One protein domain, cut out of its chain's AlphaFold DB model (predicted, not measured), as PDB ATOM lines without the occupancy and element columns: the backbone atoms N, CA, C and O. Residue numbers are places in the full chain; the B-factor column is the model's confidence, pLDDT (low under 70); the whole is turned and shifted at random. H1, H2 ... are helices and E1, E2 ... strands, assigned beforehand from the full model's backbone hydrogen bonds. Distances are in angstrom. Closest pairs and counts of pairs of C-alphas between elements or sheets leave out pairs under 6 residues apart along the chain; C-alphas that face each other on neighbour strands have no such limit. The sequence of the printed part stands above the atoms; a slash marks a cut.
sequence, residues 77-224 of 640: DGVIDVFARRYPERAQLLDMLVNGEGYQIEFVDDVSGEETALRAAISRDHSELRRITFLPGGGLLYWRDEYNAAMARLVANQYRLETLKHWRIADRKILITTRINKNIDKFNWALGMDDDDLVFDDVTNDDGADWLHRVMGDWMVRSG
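What this domain is: This is residues 77 to 224 of the 640 residues of an uncharacterized protein of Ascidiaceihabitans donghaensis (UniProt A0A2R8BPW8). A small head, in which H5 packs over one face of the three-stranded sheet E1, E3, E2, carries one long arm, the helical hairpin H3 and H4. H1 and H2 lie at the end of the head away from this arm, and the long link of residues 178 to 204 loops out and back between E3 and H5. The printed part has 148 residues, with five named helices and three named strands in the order H1 H2 E1 H3 H4 E2 E3 H5; the class is mostly helix and the sheet is mixed. The whole is loose, with a radius of gyration of the C-alphas of 19.4 A and spans of 66 by 32 by 23 A.

How they stand to each other: Start with H1, residues 77 to 86, and H2, residues 88 to 99, which only just touch, only at the corner by their link, with 3 pairs of C-alphas within 8 A; the closest C-alphas are those of Ala 84 and Ala 91, 5.1 A. Next, look at E1, residues 104 to 108, and E3, residues 173 to 177: they are parallel, with N 106 and O 174 2.9 A apart, within hydrogen-bond range. E2, residues 168 to 170, forms an antiparallel hairpin with E3, and N 173 and O 170 are 2.8 A apart, within hydrogen-bond range. H2 only grazes the sheet with residues 94 to 98. H3, residues 111 to 133, and H4, residues 144 to 165, touch as a hairpin at a shallow tilt of 22 degrees, opposite ways; their closest C-alphas are those of Asp 125 and Leu 154, 5.7 A. H4 only grazes the sheet with residues 163 to 165. H5, residues 205 to 222, and the sheet make two layers, a helix on one face of a sheet, with a height over the sheet of 9.3 A. H5 touches H1 with residues 205 to 213 alone; their closest C-alphas are those of Phe 83 and Ala 209, 4.6 A. H3 and H5 are apart. In H1, H2, H3, H4 and H5 every O i to N i+4 pair is within hydrogen-bond range.

Where its parts are: Find C-alpha 77 at (27.341, -35.316, 15.742), where H1 begins its 14.4 A; H2 then spans 16.2 A and E1 12.7 A. From C-alpha 111 at (23.816, -51.656, 9.755) H3 runs 32.5 A, and H4 runs 31.7 A. E2 spans 6.3 A, E3 12.6 A, and H5 25.6 A, to C-alpha 222 at (11.447, -34.688, -6.033).

The domain as a whole: The C-alphas of Arg 85 and Gly 137 are the two farthest apart, at 66.5 A. The printed part has no cut. The link from E3 to H5, 27 residues, is long; within it residues 180 to 181 pair antiparallel with residues 199 to 200. The mean pLDDT of the printed part is 70.2, and 61 residues are under 70, among them residues 84 to 102, 134 to 143 and 182 to 202.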
ATOM      1  N   ASP A  77      26.953 -36.664  15.326       82.31
ATOM      2  CA  ASP A  77      27.341 -35.316  15.742       82.31
ATOM      3  C   ASP A  77      28.394 -34.717  14.787       82.31
ATOM      4  O   ASP A  77      28.390 -33.511  14.536       82.31
ATOM      5  N   GLY A  78      29.274 -35.554  14.222       77.88
ATOM      6  CA  GLY A  78      30.317 -35.135  13.290       77.88
ATOM      7  C   GLY A  78      29.784 -34.748  11.918       77.88
ATOM      8  O   GLY A  78      30.133 -33.679  11.423       77.88
ATOM      9  N   VAL A  79      28.891 -35.554  11.334       85.19
ATOM     10  CA  VAL A  79      28.233 -35.239  10.055       85.19
ATOM     11  C   VAL A  79      27.455 -33.936  10.167       85.19
ATOM     12  O   VAL A  79      27.631 -33.053   9.336       85.19
ATOM     13  N   ILE A  80      26.645 -33.774  11.218       86.56
ATOM     14  CA  ILE A  80      25.850 -32.556  11.439       86.56
ATOM     15  C   ILE A  80      26.751 -31.325  11.603       86.56
ATOM     16  O   ILE A  80      26.469 -30.266  11.040       86.56
ATOM     17  N   ASP A  81      27.857 -31.459  12.336       75.06
ATOM     18  CA  ASP A  81      28.815 -30.375  12.537       75.06
ATOM     19  C   ASP A  81      29.554 -29.962  11.257       75.06
ATOM     20  O   ASP A  81      29.708 -28.770  10.982       75.06
ATOM     21  N   VAL A  82      30.047 -30.929  10.483       67.12
ATOM     22  CA  VAL A  82      30.758 -30.661   9.225       67.12
ATOM     23  C   VAL A  82      29.787 -30.111   8.182       67.12
ATOM     24  O   VAL A  82      30.082 -29.100   7.545       67.12
ATOM     25  N   PHE A  83      28.592 -30.696   8.080       75.94
ATOM     26  CA  PHE A  83      27.533 -30.245   7.183       75.94
ATOM     27  C   PHE A  83      27.151 -28.787   7.433       75.94
ATOM     28  O   PHE A  83      27.104 -27.997   6.495       75.94
ATOM     29  N   ALA A  84      26.954 -28.390   8.693       64.44
ATOM     30  CA  ALA A  84      26.598 -27.011   9.007       64.44
ATOM     31  C   ALA A  84      27.720 -25.997   8.769       64.44
ATOM     32  O   ALA A  84      27.437 -24.826   8.520       64.44
ATOM     33  N   ARG A  85      28.985 -26.430   8.837       62.12
ATOM     34  CA  ARG A  85      30.133 -25.584   8.486       62.12
ATOM     35  C   ARG A  85      30.280 -25.411   6.975       62.12
ATOM     36  O   ARG A  85      30.582 -24.310   6.532       62.12
ATOM     37  N   ARG A  86      30.084 -26.482   6.203       60.69
ATOM     38  CA  ARG A  86      30.345 -26.515   4.756       60.69
ATOM     39  C   ARG A  86      29.146 -26.086   3.905       60.69
ATOM     40  O   ARG A  86      29.342 -25.510   2.842       60.69
ATOM     41  N   TYR A  87      27.924 -26.336   4.379       61.22
ATOM     42  CA  TYR A  87      26.664 -26.090   3.665       61.22
ATOM     43  C   TYR A  87      25.636 -25.347   4.545       61.22
ATOM     44  O   TYR A  87      24.567 -25.892   4.847       61.22
ATOM     45  N   PRO A  88      25.935 -24.113   4.992       50.91
ATOM     46  CA  PRO A  88      25.125 -23.393   5.976       50.91
ATOM     47  C   PRO A  88      23.679 -23.132   5.522       50.91
ATOM     48  O   PRO A  88      22.768 -23.169   6.348       50.91
ATOM     49  N   GLU A  89      23.427 -22.931   4.228       52.31
ATOM     50  CA  GLU A  89      22.079 -22.729   3.681       52.31
ATOM     51  C   GLU A  89      21.246 -24.012   3.779       52.31
ATOM     52  O   GLU A  89      20.079 -23.994   4.176       52.31
ATOM     53  N   ARG A  90      21.863 -25.164   3.486       63.66
ATOM     54  CA  ARG A  90      21.186 -26.462   3.618       63.66
ATOM     55  C   ARG A  90      21.037 -26.882   5.076       63.66
ATOM     56  O   ARG A  90      20.070 -27.557   5.409       63.66
ATOM     57  N   ALA A  91      21.926 -26.439   5.959       61.34
ATOM     58  CA  ALA A  91      21.771 -26.609   7.399       61.34
ATOM     59  C   ALA A  91      20.555 -25.853   7.952       61.34
ATOM     60  O   ALA A  91      19.839 -26.397   8.790       61.34
ATOM     61  N   GLN A  92      20.267 -24.649   7.448       55.19
ATOM     62  CA  GLN A  92      19.041 -23.924   7.802       55.19
ATOM     63  C   GLN A  92      17.785 -24.640   7.297       55.19
ATOM     64  O   GLN A  92      16.812 -24.767   8.039       55.19
ATOM     65  N   LEU A  93      17.812 -25.167   6.067       61.38
ATOM     66  CA  LEU A  93      16.717 -25.991   5.548       61.38
ATOM     67  C   LEU A  93      16.507 -27.243   6.408       61.38
ATOM     68  O   LEU A  93      15.376 -27.569   6.757       61.38
ATOM     69  N   LEU A  94      17.589 -27.927   6.783       68.56
ATOM     70  CA  LEU A  94      17.530 -29.098   7.654       68.56
ATOM     71  C   LEU A  94      16.920 -28.751   9.019       68.56
ATOM     72  O   LEU A  94      16.058 -29.480   9.506       68.56
ATOM     73  N   ASP A  95      17.315 -27.622   9.608       62.41
ATOM     74  CA  ASP A  95      16.729 -27.115  10.850       62.41
ATOM     75  C   ASP A  95      15.226 -26.837  10.707       62.41
ATOM     76  O   ASP A  95      14.441 -27.266  11.553       62.41
ATOM     77  N   MET A  96      14.804 -26.189   9.617       58.59
ATOM     78  CA  MET A  96      13.393 -25.921   9.327       58.59
ATOM     79  C   MET A  96      12.593 -27.214   9.151       58.59
ATOM     80  O   MET A  96      11.491 -27.327   9.683       58.59
ATOM     81  N   LEU A  97      13.141 -28.212   8.453       62.47
ATOM     82  CA  LEU A  97      12.479 -29.505   8.298       62.47
ATOM     83  C   LEU A  97      12.258 -30.171   9.659       62.47
ATOM     84  O   LEU A  97      11.172 -30.676   9.927       62.47
ATOM     85  N   VAL A  98      13.253 -30.140  10.545       66.25
ATOM     86  CA  VAL A  98      13.152 -30.761  11.873       66.25
ATOM     87  C   VAL A  98      12.227 -29.976  12.807       66.25
ATOM     88  O   VAL A  98      11.338 -30.559  13.424       66.25
ATOM     89  N   ASN A  99      12.422 -28.662  12.924       60.34
ATOM     90  CA  ASN A  99      11.755 -27.830  13.928       60.34
ATOM     91  C   ASN A  99      10.408 -27.261  13.445       60.34
ATOM     92  O   ASN A  99       9.475 -27.141  14.233       60.34
ATOM     93  N   GLY A 100      10.299 -26.919  12.159       54.72
ATOM     94  CA  GLY A 100       9.084 -26.372  11.546       54.72
ATOM     95  C   GLY A 100       8.141 -27.456  11.027       54.72
ATOM     96  O   GLY A 100       6.961 -27.462  11.365       54.72
ATOM     97  N   GLU A 101       8.671 -28.411  10.259       59.31
ATOM     98  CA  GLU A 101       7.865 -29.446   9.586       59.31
ATOM     99  C   GLU A 101       7.793 -30.780  10.358       59.31
ATOM    100  O   GLU A 101       7.061 -31.701   9.978       59.31
ATOM    101  N   GLY A 102       8.535 -30.898  11.464       67.75
ATOM    102  CA  GLY A 102       8.494 -32.049  12.367       67.75
ATOM    103  C   GLY A 102       9.223 -33.298  11.860       67.75
ATOM    104  O   GLY A 102       8.871 -34.408  12.267       67.75
ATOM    105  N   TYR A 103      10.211 -33.147  10.974       78.44
ATOM    106  CA  TYR A 103      11.040 -34.262  10.520       78.44
ATOM    107  C   TYR A 103      11.901 -34.824  11.660       78.44
ATOM    108  O   TYR A 103      12.424 -34.095  12.500       78.44
ATOM    109  N   GLN A 104      12.090 -36.142  11.669       87.94
ATOM    110  CA  GLN A 104      12.978 -36.833  12.602       87.94
ATOM    111  C   GLN A 104      14.243 -37.291  11.890       87.94
ATOM    112  O   GLN A 104      14.164 -37.867  10.810       87.94
ATOM    113  N   ILE A 105      15.405 -37.088  12.510       88.19
ATOM    114  CA  ILE A 105      16.657 -37.656  12.006       88.19
ATOM    115  C   ILE A 105      16.917 -38.981  12.716       88.19
ATOM    116  O   ILE A 105      16.982 -39.039  13.947       88.19
ATOM    117  N   GLU A 106      17.050 -40.044  11.933       89.00
ATOM    118  CA  GLU A 106      17.309 -41.400  12.402       89.00
ATOM    119  C   GLU A 106      18.724 -41.791  11.972       89.00
ATOM    120  O   GLU A 106      18.991 -41.916  10.781       89.00
ATOM    121  N   PHE A 107      19.634 -41.927  12.942       87.12
ATOM    122  CA  PHE A 107      21.011 -42.362  12.706       87.12
ATOM    123  C   PHE A 107      21.150 -43.842  13.067       87.12
ATOM    124  O   PHE A 107      20.881 -44.217  14.210       87.12
ATOM    125  N   VAL A 108      21.546 -44.667  12.102       84.88
ATOM    126  CA  VAL A 108      21.703 -46.119  12.257       84.88
ATOM    127  C   VAL A 108      23.191 -46.452  12.353       84.88
ATOM    128  O   VAL A 108      23.895 -46.470  11.344       84.88
ATOM    129  N   ASP A 109      23.657 -46.686  13.585       72.25
ATOM    130  CA  ASP A 109      25.074 -46.896  13.919       72.25
ATOM    131  C   ASP A 109      25.619 -48.272  13.462       72.25
ATOM    132  O   ASP A 109      26.764 -48.362  13.025       72.25
ATOM    133  N   ASP A 110      24.806 -49.338  13.520       72.19
ATOM    134  CA  ASP A 110      25.205 -50.721  13.188       72.19
ATOM    135  C   ASP A 110      24.267 -51.343  12.148       72.19
ATOM    136  O   ASP A 110      23.302 -52.039  12.464       72.19
ATOM    137  N   VAL A 111      24.569 -51.084  10.877       71.25
ATOM    138  CA  VAL A 111      23.816 -51.656   9.755       71.25
ATOM    139  C   VAL A 111      24.161 -53.137   9.548       71.25
ATOM    140  O   VAL A 111      23.304 -53.921   9.149       71.25
ATOM    141  N   SER A 112      25.394 -53.556   9.859       73.44
ATOM    142  CA  SER A 112      25.922 -54.908   9.600       73.44
ATOM    143  C   SER A 112      25.091 -56.031  10.216       73.44
ATOM    144  O   SER A 112      24.801 -57.032   9.550       73.44
ATOM    145  N   GLY A 113      24.746 -55.893  11.499       77.25
ATOM    146  CA  GLY A 113      24.015 -56.921  12.236       77.25
ATOM    147  C   GLY A 113      22.592 -57.109  11.709       77.25
ATOM    148  O   GLY A 113      22.165 -58.238  11.445       77.25
ATOM    149  N   GLU A 114      21.876 -56.001  11.502       80.31
ATOM    150  CA  GLU A 114      20.507 -56.024  10.981       80.31
ATOM    151  C   GLU A 114      20.465 -56.505   9.524       80.31
ATOM    152  O   GLU A 114      19.633 -57.342   9.173       80.31
ATOM    153  N   GLU A 115      21.412 -56.070   8.692       79.81
ATOM    154  CA  GLU A 115      21.537 -56.507   7.301       79.81
ATOM    155  C   GLU A 115      21.744 -58.026   7.200       79.81
ATOM    156  O   GLU A 115      21.046 -58.711   6.450       79.81
ATOM    157  N   THR A 116      22.662 -58.575   8.001       81.81
ATOM    158  CA  THR A 116      22.942 -60.018   8.036       81.81
ATOM    159  C   THR A 116      21.701 -60.809   8.452       81.81
ATOM    160  O   THR A 116      21.361 -61.823   7.833       81.81
ATOM    161  N   ALA A 117      20.983 -60.330   9.470       85.31
ATOM    162  CA  ALA A 117      19.749 -60.951   9.934       85.31
ATOM    163  C   ALA A 117      18.649 -60.925   8.858       85.31
ATOM    164  O   ALA A 117      17.967 -61.936   8.655       85.31
ATOM    165  N   LEU A 118      18.506 -59.808   8.138       86.31
ATOM    166  CA  LEU A 118      17.547 -59.656   7.042       86.31
ATOM    167  C   LEU A 118      17.900 -60.543   5.848       86.31
ATOM    168  O   LEU A 118      17.025 -61.240   5.340       86.31
ATOM    169  N   ARG A 119      19.173 -60.615   5.442       84.25
ATOM    170  CA  ARG A 119      19.628 -61.534   4.382       84.25
ATOM    171  C   ARG A 119      19.359 -62.994   4.749       84.25
ATOM    172  O   ARG A 119      18.882 -63.765   3.915       84.25
ATOM    173  N   ALA A 120      19.589 -63.375   6.006       86.19
ATOM    174  CA  ALA A 120      19.257 -64.711   6.494       86.19
ATOM    175  C   ALA A 120      17.739 -64.974   6.492       86.19
ATOM    176  O   ALA A 120      17.313 -66.076   6.149       86.19
ATOM    177  N   ALA A 121      16.914 -63.981   6.848       88.25
ATOM    178  CA  ALA A 121      15.455 -64.084   6.782       88.25
ATOM    179  C   ALA A 121      14.954 -64.246   5.340       88.25
ATOM    180  O   ALA A 121      14.213 -65.184   5.065       88.25
ATOM    181  N   ILE A 122      15.453 -63.425   4.414       88.06
ATOM    182  CA  ILE A 122      15.166 -63.503   2.974       88.06
ATOM    183  C   ILE A 122      15.527 -64.886   2.418       88.06
ATOM    184  O   ILE A 122      14.739 -65.494   1.697       88.06
ATOM    185  N   SER A 123      16.692 -65.425   2.790       84.69
ATOM    186  CA  SER A 123      17.124 -66.767   2.375       84.69
ATOM    187  C   SER A 123      16.190 -67.877   2.891       84.69
ATOM    188  O   SER A 123      15.850 -68.810   2.151       84.69
ATOM    189  N   ARG A 124      15.708 -67.760   4.138       88.88
ATOM    190  CA  ARG A 124      14.707 -68.680   4.702       88.88
ATOM    191  C   ARG A 124      13.369 -68.585   3.968       88.88
ATOM    192  O   ARG A 124      12.859 -69.624   3.553       88.88
ATOM    193  N   ASP A 125      12.852 -67.376   3.750       86.69
ATOM    194  CA  ASP A 125      11.584 -67.152   3.041       86.69
ATOM    195  C   ASP A 125      11.656 -67.682   1.590       86.69
ATOM    196  O   ASP A 125      10.736 -68.349   1.116       86.69
ATOM    197  N   HIS A 126      12.788 -67.496   0.895       82.62
ATOM    198  CA  HIS A 126      13.024 -68.094  -0.427       82.62
ATOM    199  C   HIS A 126      13.018 -69.626  -0.401       82.62
ATOM    200  O   HIS A 126      12.470 -70.259  -1.307       82.62
ATOM    201  N   SER A 127      13.640 -70.230   0.611       82.94
ATOM    202  CA  SER A 127      13.685 -71.688   0.766       82.94
ATOM    203  C   SER A 127      12.292 -72.264   1.031       82.94
ATOM    204  O   SER A 127      11.927 -73.297   0.466       82.94
ATOM    205  N   GLU A 128      11.484 -71.570   1.834       83.25
ATOM    206  CA  GLU A 128      10.089 -71.916   2.114       83.25
ATOM    207  C   GLU A 128       9.214 -71.814   0.856       83.25
ATOM    208  O   GLU A 128       8.509 -72.770   0.525       83.25
ATOM    209  N   LEU A 129       9.328 -70.723   0.088       82.81
ATOM    210  CA  LEU A 129       8.621 -70.555  -1.186       82.81
ATOM    211  C   LEU A 129       8.991 -71.643  -2.197       82.81
ATOM    212  O   LEU A 129       8.103 -72.210  -2.837       82.81
ATOM    213  N   ARG A 130      10.281 -71.995  -2.319       80.44
ATOM    214  CA  ARG A 130      10.706 -73.129  -3.156       80.44
ATOM    215  C   ARG A 130      10.039 -74.418  -2.686       80.44
ATOM    216  O   ARG A 130       9.467 -75.125  -3.508       80.44
ATOM    217  N   ARG A 131      10.037 -74.702  -1.380       79.69
ATOM    218  CA  ARG A 131       9.380 -75.899  -0.836       79.69
ATOM    219  C   ARG A 131       7.901 -75.953  -1.224       79.69
ATOM    220  O   ARG A 131       7.474 -76.977  -1.737       79.69
ATOM    221  N   ILE A 132       7.153 -74.865  -1.026       77.12
ATOM    222  CA  ILE A 132       5.716 -74.782  -1.351       77.12
ATOM    223  C   ILE A 132       5.472 -74.989  -2.857       77.12
ATOM    224  O   ILE A 132       4.542 -75.690  -3.246       77.12
ATOM    225  N   THR A 133       6.338 -74.428  -3.708       71.25
ATOM    226  CA  THR A 133       6.198 -74.484  -5.175       71.25
ATOM    227  C   THR A 133       6.528 -75.866  -5.760       71.25
ATOM    228  O   THR A 133       5.977 -76.241  -6.791       71.25
ATOM    229  N   PHE A 134       7.405 -76.639  -5.108       67.44
ATOM    230  CA  PHE A 134       7.864 -77.957  -5.573       67.44
ATOM    231  C   PHE A 134       7.153 -79.154  -4.906       67.44
ATOM    232  O   PHE A 134       7.586 -80.293  -5.091       67.44
ATOM    233  N   LEU A 135       6.067 -78.945  -4.150       63.31
ATOM    234  CA  LEU A 135       5.293 -80.049  -3.568       63.31
ATOM    235  C   LEU A 135       4.595 -80.875  -4.673       63.31
ATOM    236  O   LEU A 135       3.799 -80.327  -5.443       63.31
ATOM    237  N   PRO A 136       4.862 -82.193  -4.773       48.53
ATOM    238  CA  PRO A 136       4.266 -83.034  -5.798       48.53
ATOM    239  C   PRO A 136       2.812 -83.359  -5.436       48.53
ATOM    240  O   PRO A 136       2.545 -84.091  -4.488       48.53
ATOM    241  N   GLY A 137       1.876 -82.836  -6.232       52.41
ATOM    242  CA  GLY A 137       0.459 -83.205  -6.183       52.41
ATOM    243  C   GLY A 137      -0.455 -82.089  -5.682       52.41
ATOM    244  O   GLY A 137      -0.675 -81.944  -4.486       52.41
ATOM    245  N   GLY A 138      -1.058 -81.359  -6.627       49.16
ATOM    246  CA  GLY A 138      -2.274 -80.578  -6.375       49.16
ATOM    247  C   GLY A 138      -2.086 -79.079  -6.135       49.16
ATOM    248  O   GLY A 138      -2.404 -78.604  -5.057       49.16
ATOM    249  N   GLY A 139      -1.652 -78.356  -7.177       53.59
ATOM    250  CA  GLY A 139      -1.999 -76.960  -7.496       53.59
ATOM    251  C   GLY A 139      -1.718 -75.861  -6.459       53.59
ATOM    252  O   GLY A 139      -2.209 -75.890  -5.338       53.59
ATOM    253  N   LEU A 140      -1.087 -74.771  -6.908       54.66
ATOM    254  CA  LEU A 140      -0.956 -73.473  -6.208       54.66
ATOM    255  C   LEU A 140      -2.243 -72.955  -5.516       54.66
ATOM    256  O   LEU A 140      -2.167 -72.076  -4.666       54.66
ATOM    257  N   LEU A 141      -3.421 -73.489  -5.860       55.66
ATOM    258  CA  LEU A 141      -4.707 -73.197  -5.226       55.66
ATOM    259  C   LEU A 141      -4.834 -73.722  -3.783       55.66
ATOM    260  O   LEU A 141      -5.492 -73.055  -2.992       55.66
ATOM    261  N   TYR A 142      -4.224 -74.861  -3.424       61.22
ATOM    262  CA  TYR A 142      -4.352 -75.439  -2.071       61.22
ATOM    263  C   TYR A 142      -3.453 -74.737  -1.041       61.22
ATOM    264  O   TYR A 142      -3.816 -74.599   0.121       61.22
ATOM    265  N   TRP A 143      -2.305 -74.225  -1.489       65.50
ATOM    266  CA  TRP A 143      -1.303 -73.552  -0.651       65.50
ATOM    267  C   TRP A 143      -1.285 -72.036  -0.849       65.50
ATOM    268  O   TRP A 143      -0.298 -71.374  -0.531       65.50
ATOM    269  N   ARG A 144      -2.361 -71.472  -1.412       73.19
ATOM    270  CA  ARG A 144      -2.417 -70.063  -1.816       73.19
ATOM    271  C   ARG A 144      -2.153 -69.116  -0.646       73.19
ATOM    272  O   ARG A 144      -1.423 -68.146  -0.816       73.19
ATOM    273  N   ASP A 145      -2.699 -69.414   0.527       79.69
ATOM    274  CA  ASP A 145      -2.549 -68.558   1.707       79.69
ATOM    275  C   ASP A 145      -1.132 -68.626   2.290       79.69
ATOM    276  O   ASP A 145      -0.548 -67.588   2.597       79.69
ATOM    277  N   GLU A 146      -0.532 -69.818   2.356       80.00
ATOM    278  CA  GLU A 146       0.860 -69.990   2.797       80.00
ATOM    279  C   GLU A 146       1.851 -69.360   1.813       80.00
ATOM    280  O   GLU A 146       2.777 -68.660   2.226       80.00
ATOM    281  N   TYR A 147       1.619 -69.536   0.509       81.69
ATOM    282  CA  TYR A 147       2.399 -68.894  -0.544       81.69
ATOM    283  C   TYR A 147       2.309 -67.367  -0.451       81.69
ATOM    284  O   TYR A 147       3.334 -66.688  -0.442       81.69
ATOM    285  N   ASN A 148       1.097 -66.814  -0.331       82.12
ATOM    286  CA  ASN A 148       0.888 -65.372  -0.207       82.12
ATOM    287  C   ASN A 148       1.533 -64.814   1.067       82.12
ATOM    288  O   ASN A 148       2.145 -63.750   1.022       82.12
ATOM    289  N   ALA A 149       1.435 -65.529   2.192       84.31
ATOM    290  CA  ALA A 149       2.045 -65.118   3.451       84.31
ATOM    291  C   ALA A 149       3.580 -65.129   3.378       84.31
ATOM    292  O   ALA A 149       4.217 -64.171   3.819       84.31
ATOM    293  N   ALA A 150       4.182 -66.177   2.808       82.25
ATOM    294  CA  ALA A 150       5.630 -66.259   2.616       82.25
ATOM    295  C   ALA A 150       6.134 -65.198   1.625       82.25
ATOM    296  O   ALA A 150       7.145 -64.546   1.880       82.25
ATOM    297  N   MET A 151       5.391 -64.952   0.542       82.25
ATOM    298  CA  MET A 151       5.700 -63.891  -0.418       82.25
ATOM    299  C   MET A 151       5.615 -62.499   0.222       82.25
ATOM    300  O   MET A 151       6.507 -61.680   0.030       82.25
ATOM    301  N   ALA A 152       4.587 -62.233   1.034       83.50
ATOM    302  CA  ALA A 152       4.452 -60.963   1.743       83.50
ATOM    303  C   ALA A 152       5.614 -60.721   2.723       83.50
ATOM    304  O   ALA A 152       6.140 -59.609   2.777       83.50
ATOM    305  N   ARG A 153       6.058 -61.757   3.458       89.75
ATOM    306  CA  ARG A 153       7.251 -61.673   4.323       89.75
ATOM    307  C   ARG A 153       8.517 -61.396   3.524       89.75
ATOM    308  O   ARG A 153       9.271 -60.503   3.901       89.75
ATOM    309  N   LEU A 154       8.712 -62.107   2.413       83.00
ATOM    310  CA  LEU A 154       9.864 -61.915   1.536       83.00
ATOM    311  C   LEU A 154       9.937 -60.469   1.038       83.00
ATOM    312  O   LEU A 154      10.965 -59.818   1.209       83.00
ATOM    313  N   VAL A 155       8.836 -59.951   0.485       80.25
ATOM    314  CA  VAL A 155       8.750 -58.574  -0.024       80.25
ATOM    315  C   VAL A 155       8.998 -57.559   1.095       80.25
ATOM    316  O   VAL A 155       9.746 -56.603   0.900       80.25
ATOM    317  N   ALA A 156       8.437 -57.773   2.289       81.56
ATOM    318  CA  ALA A 156       8.661 -56.891   3.432       81.56
ATOM    319  C   ALA A 156      10.128 -56.897   3.904       81.56
ATOM    320  O   ALA A 156      10.692 -55.836   4.178       81.56
ATOM    321  N   ASN A 157      10.764 -58.068   3.976       83.56
ATOM    322  CA  ASN A 157      12.164 -58.204   4.380       83.56
ATOM    323  C   ASN A 157      13.120 -57.621   3.330       83.56
ATOM    324  O   ASN A 157      14.081 -56.948   3.698       83.56
ATOM    325  N   GLN A 158      12.836 -57.818   2.039       78.31
ATOM    326  CA  GLN A 158      13.571 -57.184   0.941       78.31
ATOM    327  C   GLN A 158      13.442 -55.664   0.997       78.31
ATOM    328  O   GLN A 158      14.453 -54.971   0.954       78.31
ATOM    329  N   TYR A 159      12.227 -55.143   1.188       77.00
ATOM    330  CA  TYR A 159      12.016 -53.709   1.353       77.00
ATOM    331  C   TYR A 159      12.857 -53.159   2.509       77.00
ATOM    332  O   TYR A 159      13.603 -52.204   2.311       77.00
ATOM    333  N   ARG A 160      12.817 -53.799   3.688       77.69
ATOM    334  CA  ARG A 160      13.631 -53.408   4.855       77.69
ATOM    335  C   ARG A 160      15.131 -53.442   4.569       77.69
ATOM    336  O   ARG A 160      15.822 -52.495   4.935       77.69
ATOM    337  N   LEU A 161      15.629 -54.481   3.903       78.69
ATOM    338  CA  LEU A 161      17.041 -54.581   3.534       78.69
ATOM    339  C   LEU A 161      17.462 -53.403   2.647       78.69
ATOM    340  O   LEU A 161      18.463 -52.752   2.927       78.69
ATOM    341  N   GLU A 162      16.659 -53.077   1.637       70.81
ATOM    342  CA  GLU A 162      16.916 -51.931   0.764       70.81
ATOM    343  C   GLU A 162      16.851 -50.603   1.528       70.81
ATOM    344  O   GLU A 162      17.638 -49.694   1.278       70.81
ATOM    345  N   THR A 163      15.978 -50.486   2.535       70.25
ATOM    346  CA  THR A 163      15.928 -49.271   3.359       70.25
ATOM    347  C   THR A 163      17.199 -49.000   4.156       70.25
ATOM    348  O   THR A 163      17.524 -47.839   4.380       70.25
ATOM    349  N   LEU A 164      17.928 -50.044   4.549       71.62
ATOM    350  CA  LEU A 164      19.168 -49.927   5.318       71.62
ATOM    351  C   LEU A 164      20.380 -49.570   4.454       71.62
ATOM    352  O   LEU A 164      21.374 -49.058   4.966       71.62
ATOM    353  N   LYS A 165      20.302 -49.826   3.145       68.31
ATOM    354  CA  LYS A 165      21.394 -49.561   2.205       68.31
ATOM    355  C   LYS A 165      21.511 -48.091   1.805       68.31
ATOM    356  O   LYS A 165      22.579 -47.683   1.362       68.31
ATOM    357  N   HIS A 166      20.449 -47.295   1.953       69.88
ATOM    358  CA  HIS A 166      20.395 -45.933   1.414       69.88
ATOM    359  C   HIS A 166      20.006 -44.892   2.462       69.88
ATOM    360  O   HIS A 166      18.993 -45.017   3.150       69.88
ATOM    361  N   TRP A 167      20.765 -43.797   2.501       81.31
ATOM    362  CA  TRP A 167      20.311 -42.574   3.160       81.31
ATOM    363  C   TRP A 167      19.224 -41.926   2.318       81.31
ATOM    364  O   TRP A 167      19.294 -41.939   1.088       81.31
ATOM    365  N   ARG A 168      18.220 -41.345   2.970       77.12
ATOM    366  CA  ARG A 168      17.068 -40.769   2.270       77.12
ATOM    367  C   ARG A 168      16.240 -39.873   3.167       77.12
ATOM    368  O   ARG A 168      16.298 -39.967   4.393       77.12
ATOM    369  N   ILE A 169      15.388 -39.084   2.526       77.12
ATOM    370  CA  ILE A 169      14.346 -38.306   3.183       77.12
ATOM    371  C   ILE A 169      12.996 -38.805   2.672       77.12
ATOM    372  O   ILE A 169      12.684 -38.659   1.493       77.12
ATOM    373  N   ALA A 170      12.220 -39.434   3.550       73.62
ATOM    374  CA  ALA A 170      10.893 -39.968   3.247       73.62
ATOM    375  C   ALA A 170      10.058 -40.034   4.529       73.62
ATOM    376  O   ALA A 170      10.610 -40.209   5.610       73.62
ATOM    377  N   ASP A 171       8.736 -39.890   4.422       79.75
ATOM    378  CA  ASP A 171       7.800 -40.083   5.542       79.75
ATOM    379  C   ASP A 171       8.149 -39.282   6.813       79.75
ATOM    380  O   ASP A 171       8.089 -39.795   7.931       79.75
ATOM    381  N   ARG A 172       8.548 -38.009   6.649       80.38
ATOM    382  CA  ARG A 172       9.034 -37.138   7.743       80.38
ATOM    383  C   ARG A 172      10.241 -37.698   8.503       80.38
ATOM    384  O   ARG A 172      10.480 -37.342   9.655       80.38
ATOM    385  N   LYS A 173      11.028 -38.559   7.866       84.38
ATOM    386  CA  LYS A 173      12.271 -39.095   8.407       84.38
ATOM    387  C   LYS A 173      13.439 -38.793   7.487       84.38
ATOM    388  O   LYS A 173      13.338 -38.933   6.272       84.38
ATOM    389  N   ILE A 174      14.551 -38.408   8.093       86.44
ATOM    390  CA  ILE A 174      15.857 -38.243   7.466       86.44
ATOM    391  C   ILE A 174      16.701 -39.401   7.982       86.44
ATOM    392  O   ILE A 174      17.165 -39.379   9.122       86.44
ATOM    393  N   LEU A 175      16.809 -40.451   7.176       85.12
ATOM    394  CA  LEU A 175      17.541 -41.656   7.533       85.12
ATOM    395  C   LEU A 175      19.004 -41.493   7.126       85.12
ATOM    396  O   LEU A 175      19.303 -41.265   5.952       85.12
ATOM    397  N   ILE A 176      19.887 -41.626   8.108       87.00
ATOM    398  CA  ILE A 176      21.336 -41.546   7.983       87.00
ATOM    399  C   ILE A 176      21.911 -42.850   8.538       87.00
ATOM    400  O   ILE A 176      21.512 -43.305   9.606       87.00
ATOM    401  N   THR A 177      22.853 -43.464   7.838       83.81
ATOM    402  CA  THR A 177      23.526 -44.693   8.279       83.81
ATOM    403  C   THR A 177      25.035 -44.481   8.353       83.81
ATOM    404  O   THR A 177      25.560 -43.510   7.819       83.81
ATOM    405  N   THR A 178      25.773 -45.377   8.996       79.88
ATOM    406  CA  THR A 178      27.246 -45.298   9.065       79.88
ATOM    407  C   THR A 178      27.962 -45.675   7.764       79.88
ATOM    408  O   THR A 178      29.186 -45.720   7.733       79.88
ATOM    409  N   ARG A 179      27.225 -45.920   6.674       76.31
ATOM    410  CA  ARG A 179      27.757 -46.313   5.362       76.31
ATOM    411  C   ARG A 179      27.166 -45.442   4.270       76.31
ATOM    412  O   ARG A 179      26.031 -44.988   4.391       76.31
ATOM    413  N   ILE A 180      27.893 -45.255   3.176       72.31
ATOM    414  CA  ILE A 180      27.397 -44.496   2.020       72.31
ATOM    415  C   ILE A 180      27.286 -45.430   0.818       72.31
ATOM    416  O   ILE A 180      28.298 -45.937   0.335       72.31
ATOM    417  N   ASN A 181      26.064 -45.618   0.310       70.12
ATOM    418  CA  ASN A 181      25.826 -46.231  -0.997       70.12
ATOM    419  C   ASN A 181      25.646 -45.127  -2.042       70.12
ATOM    420  O   ASN A 181      24.656 -44.397  -1.999       70.12
ATOM    421  N   LYS A 182      26.581 -45.021  -2.994       60.59
ATOM    422  CA  LYS A 182      26.583 -43.950  -4.006       60.59
ATOM    423  C   LYS A 182      25.456 -44.048  -5.052       60.59
ATOM    424  O   LYS A 182      25.273 -43.104  -5.819       60.59
ATOM    425  N   ASN A 183      24.676 -45.127  -5.067       58.31
ATOM    426  CA  ASN A 183      23.585 -45.349  -6.019       58.31
ATOM    427  C   ASN A 183      22.241 -44.800  -5.492       58.31
ATOM    428  O   ASN A 183      21.391 -45.570  -5.056       58.31
ATOM    429  N   ILE A 184      22.021 -43.476  -5.538       50.12
ATOM    430  CA  ILE A 184      20.736 -42.856  -5.118       50.12
ATOM    431  C   ILE A 184      19.565 -43.275  -6.035       50.12
ATOM    432  O   ILE A 184      18.436 -43.398  -5.564       50.12
ATOM    433  N   ASP A 185      19.842 -43.571  -7.313       41.91
ATOM    434  CA  ASP A 185      18.822 -43.643  -8.374       41.91
ATOM    435  C   ASP A 185      18.463 -45.049  -8.888       41.91
ATOM    436  O   ASP A 185      17.639 -45.182  -9.793       41.91
ATOM    437  N   LYS A 186      19.021 -46.135  -8.340       45.41
ATOM    438  CA  LYS A 186      18.731 -47.501  -8.832       45.41
ATOM    439  C   LYS A 186      17.662 -48.226  -8.017       45.41
ATOM    440  O   LYS A 186      17.773 -49.418  -7.753       45.41
ATOM    441  N   PHE A 187      16.576 -47.539  -7.660       41.78
ATOM    442  CA  PHE A 187      15.395 -48.229  -7.141       41.78
ATOM    443  C   PHE A 187      14.678 -48.959  -8.289       41.78
ATOM    444  O   PHE A 187      13.722 -48.447  -8.867       41.78
ATOM    445  N   ASN A 188      15.149 -50.157  -8.648       38.09
ATOM    446  CA  ASN A 188      14.482 -51.009  -9.628       38.09
ATOM    447  C   ASN A 188      14.205 -52.397  -9.038       38.09
ATOM    448  O   ASN A 188      14.953 -53.353  -9.225       38.09
ATOM    449  N   TRP A 189      13.082 -52.492  -8.321       40.84
ATOM    450  CA  TRP A 189      12.583 -53.702  -7.657       40.84
ATOM    451  C   TRP A 189      12.392 -54.907  -8.597       40.84
ATOM    452  O   TRP A 189      12.298 -56.039  -8.131       40.84
ATOM    453  N   ALA A 190      12.311 -54.681  -9.912       34.25
ATOM    454  CA  ALA A 190      11.872 -55.683 -10.878       34.25
ATOM    455  C   ALA A 190      12.994 -56.533 -11.503       34.25
ATOM    456  O   ALA A 190      12.677 -57.541 -12.133       34.25
ATOM    457  N   LEU A 191      14.274 -56.153 -11.384       35.34
ATOM    458  CA  LEU A 191      15.318 -56.733 -12.248       35.34
ATOM    459  C   LEU A 191      16.520 -57.373 -11.555       35.34
ATOM    460  O   LEU A 191      17.341 -57.933 -12.271       35.34
ATOM    461  N   GLY A 192      16.609 -57.365 -10.220       38.06
ATOM    462  CA  GLY A 192      17.639 -58.126  -9.493       38.06
ATOM    463  C   GLY A 192      19.040 -57.989 -10.098       38.06
ATOM    464  O   GLY A 192      19.698 -58.999 -10.336       38.06
ATOM    465  N   MET A 193      19.442 -56.765 -10.449       34.91
ATOM    466  CA  MET A 193      20.732 -56.535 -11.090       34.91
ATOM    467  C   MET A 193      21.823 -56.396 -10.032       34.91
ATOM    468  O   MET A 193      21.793 -55.469  -9.224       34.91
ATOM    469  N   ASP A 194      22.767 -57.339 -10.079       39.78
ATOM    470  CA  ASP A 194      24.102 -57.293  -9.478       39.78
ATOM    471  C   ASP A 194      24.935 -56.184 -10.148       39.78
ATOM    472  O   ASP A 194      25.837 -56.457 -10.938       39.78
ATOM    473  N   ASP A 195      24.620 -54.918  -9.885       40.75
ATOM    474  CA  ASP A 195      25.586 -53.847 -10.123       40.75
ATOM    475  C   ASP A 195      26.375 -53.652  -8.836       40.75
ATOM    476  O   ASP A 195      25.760 -53.466  -7.787       40.75
ATOM    477  N   ASP A 196      27.708 -53.712  -8.926       43.53
ATOM    478  CA  ASP A 196      28.651 -53.543  -7.818       43.53
ATOM    479  C   ASP A 196      28.177 -52.430  -6.872       43.53
ATOM    480  O   ASP A 196      28.313 -51.234  -7.153       43.53
ATOM    481  N   ASP A 197      27.553 -52.835  -5.763       53.38
ATOM    482  CA  ASP A 197      27.084 -51.948  -4.710       53.38
ATOM    483  C   ASP A 197      28.345 -51.274  -4.149       53.38
ATOM    484  O   ASP A 197      29.071 -51.855  -3.342       53.38
ATOM    485  N   LEU A 198      28.660 -50.061  -4.627       57.06
ATOM    486  CA  LEU A 198      29.774 -49.237  -4.148       57.06
ATOM    487  C   LEU A 198      29.417 -48.671  -2.769       57.06
ATOM    488  O   LEU A 198      29.213 -47.464  -2.593       57.06
ATOM    489  N   VAL A 199      29.276 -49.579  -1.808       65.50
ATOM    490  CA  VAL A 199      29.069 -49.304  -0.395       65.50
ATOM    491  C   VAL A 199      30.439 -49.060   0.214       65.50
ATOM    492  O   VAL A 199      31.308 -49.928   0.206       65.50
ATOM    493  N   PHE A 200      30.637 -47.845   0.712       62.62
ATOM    494  CA  PHE A 200      31.843 -47.480   1.441       62.62
ATOM    495  C   PHE A 200      31.572 -47.623   2.937       62.62
ATOM    496  O   PHE A 200      30.688 -46.946   3.473       62.62
ATOM    497  N   ASP A 201      32.336 -48.502   3.585       63.47
ATOM    498  CA  ASP A 201      32.221 -48.794   5.018       63.47
ATOM    499  C   ASP A 201      33.136 -47.906   5.879       63.47
ATOM    500  O   ASP A 201      32.768 -47.533   6.990       63.47
ATOM    501  N   ASP A 202      34.291 -47.494   5.346       68.94
ATOM    502  CA  ASP A 202      35.267 -46.637   6.035       68.94
ATOM    503  C   ASP A 202      35.097 -45.160   5.636       68.94
ATOM    504  O   ASP A 202      35.989 -44.540   5.054       68.94
ATOM    505  N   VAL A 203      33.917 -44.596   5.899       76.38
ATOM    506  CA  VAL A 203      33.581 -43.208   5.533       76.38
ATOM    507  C   VAL A 203      33.871 -42.217   6.660       76.38
ATOM    508  O   VAL A 203      33.733 -42.517   7.851       76.38
ATOM    509  N   THR A 204      34.263 -41.001   6.283       75.38
ATOM    510  CA  THR A 204      34.534 -39.910   7.224       75.38
ATOM    511  C   THR A 204      33.309 -39.020   7.446       75.38
ATOM    512  O   THR A 204      32.307 -39.102   6.731       75.38
ATOM    513  N   ASN A 205      33.366 -38.132   8.444       72.06
ATOM    514  CA  ASN A 205      32.328 -37.111   8.632       72.06
ATOM    515  C   ASN A 205      32.225 -36.150   7.435       72.06
ATOM    516  O   ASN A 205      31.135 -35.648   7.171       72.06
ATOM    517  N   ASP A 206      33.331 -35.905   6.723       73.81
ATOM    518  CA  ASP A 206      33.345 -35.099   5.497       73.81
ATOM    519  C   ASP A 206      32.568 -35.787   4.370       73.81
ATOM    520  O   ASP A 206      31.654 -35.194   3.798       73.81
ATOM    521  N   ASP A 207      32.831 -37.079   4.145       77.19
ATOM    522  CA  ASP A 207      32.081 -37.883   3.173       77.19
ATOM    523  C   ASP A 207      30.584 -37.915   3.515       77.19
ATOM    524  O   ASP A 207      29.728 -37.767   2.642       77.19
ATOM    525  N   GLY A 208      30.257 -38.066   4.803       83.12
ATOM    526  CA  GLY A 208      28.880 -38.045   5.288       83.12
ATOM    527  C   GLY A 208      28.182 -36.697   5.088       83.12
ATOM    528  O   GLY A 208      26.996 -36.669   4.755       83.12
ATOM    529  N   ALA A 209      28.890 -35.577   5.246       79.44
ATOM    530  CA  ALA A 209      28.343 -34.242   5.010       79.44
ATOM    531  C   ALA A 209      28.064 -33.990   3.519       79.44
ATOM    532  O   ALA A 209      26.978 -33.519   3.167       79.44
ATOM    533  N   ASP A 210      29.002 -34.359   2.644       78.00
ATOM    534  CA  ASP A 210      28.835 -34.279   1.187       78.00
ATOM    535  C   ASP A 210      27.684 -35.173   0.711       78.00
ATOM    536  O   ASP A 210      26.923 -34.820  -0.196       78.00
ATOM    537  N   TRP A 211      27.509 -36.323   1.358       82.75
ATOM    538  CA  TRP A 211      26.406 -37.218   1.059       82.75
ATOM    539  C   TRP A 211      25.053 -36.676   1.524       82.75
ATOM    540  O   TRP A 211      24.105 -36.655   0.736       82.75
ATOM    541  N   LEU A 212      24.958 -36.156   2.753       83.25
ATOM    542  CA  LEU A 212      23.743 -35.505   3.253       83.25
ATOM    543  C   LEU A 212      23.321 -34.343   2.348       83.25
ATOM    544  O   LEU A 212      22.140 -34.197   2.035       83.25
ATOM    545  N   HIS A 213      24.291 -33.557   1.873       78.69
ATOM    546  CA  HIS A 213      24.059 -32.513   0.886       78.69
ATOM    547  C   HIS A 213      23.358 -33.076  -0.353       78.69
ATOM    548  O   HIS A 213      22.288 -32.580  -0.709       78.69
ATOM    549  N   ARG A 214      23.891 -34.131  -0.977       74.50
ATOM    550  CA  ARG A 214      23.285 -34.757  -2.168       74.50
ATOM    551  C   ARG A 214      21.879 -35.289  -1.904       74.50
ATOM    552  O   ARG A 214      20.975 -34.968  -2.668       74.50
ATOM    553  N   VAL A 215      21.684 -36.016  -0.802       75.81
ATOM    554  CA  VAL A 215      20.374 -36.560  -0.399       75.81
ATOM    555  C   VAL A 215      19.333 -35.450  -0.229       75.81
ATOM    556  O   VAL A 215      18.201 -35.585  -0.691       75.81
ATOM    557  N   MET A 216      19.711 -34.331   0.396       71.50
ATOM    558  CA  MET A 216      18.827 -33.171   0.516       71.50
ATOM    559  C   MET A 216      18.525 -32.541  -0.841       71.50
ATOM    560  O   MET A 216      17.372 -32.225  -1.111       71.50
ATOM    561  N   GLY A 217      19.536 -32.385  -1.701       65.00
ATOM    562  CA  GLY A 217      19.359 -31.831  -3.043       65.00
ATOM    563  C   GLY A 217      18.355 -32.636  -3.867       65.00
ATOM    564  O   GLY A 217      17.400 -32.073  -4.387       65.00
ATOM    565  N   ASP A 218      18.512 -33.957  -3.905       65.81
ATOM    566  CA  ASP A 218      17.584 -34.859  -4.589       65.81
ATOM    567  C   ASP A 218      16.165 -34.831  -3.978       65.81
ATOM    568  O   ASP A 218      15.162 -34.763  -4.692       65.81
ATOM    569  N   TRP A 219      16.038 -34.799  -2.648       67.88
ATOM    570  CA  TRP A 219      14.727 -34.635  -2.013       67.88
ATOM    571  C   TRP A 219      14.037 -33.326  -2.429       67.88
ATOM    572  O   TRP A 219      12.827 -33.322  -2.674       67.88
ATOM    573  N   MET A 220      14.792 -32.229  -2.559       61.44
ATOM    574  CA  MET A 220      14.264 -30.943  -3.022       61.44
ATOM    575  C   MET A 220      13.757 -31.029  -4.469       61.44
ATOM    576  O   MET A 220      12.668 -30.522  -4.745       61.44
ATOM    577  N   VAL A 221      14.495 -31.718  -5.354       57.41
ATOM    578  CA  VAL A 221      14.087 -31.996  -6.750       57.41
ATOM    579  C   VAL A 221      12.736 -32.705  -6.759       57.41
ATOM    580  O   VAL A 221      11.768 -32.227  -7.351       57.41
ATOM    581  N   ARG A 222      12.645 -33.835  -6.049       61.28
ATOM    582  CA  ARG A 222      11.447 -34.688  -6.033       61.28
ATOM    583  C   ARG A 222      10.241 -34.022  -5.380       61.28
ATOM    584  O   ARG A 222       9.112 -34.275  -5.786       61.28
ATOM    585  N   SER A 223      10.476 -33.158  -4.398       52.97
ATOM    586  CA  SER A 223       9.418 -32.422  -3.697       52.97
ATOM    587  C   SER A 223       8.914 -31.206  -4.479       52.97
ATOM    588  O   SER A 223       8.041 -30.490  -3.992       52.97
ATOM    589  N   GLY A 224       9.448 -30.954  -5.681       45.62
ATOM    590  CA  GLY A 224       9.043 -29.826  -6.513       45.62
ATOM    591  C   GLY A 224       9.425 -28.476  -5.911       45.62
ATOM    592  O   GLY A 224       8.779 -27.473  -6.218       45.62
TER     593      GLY A 224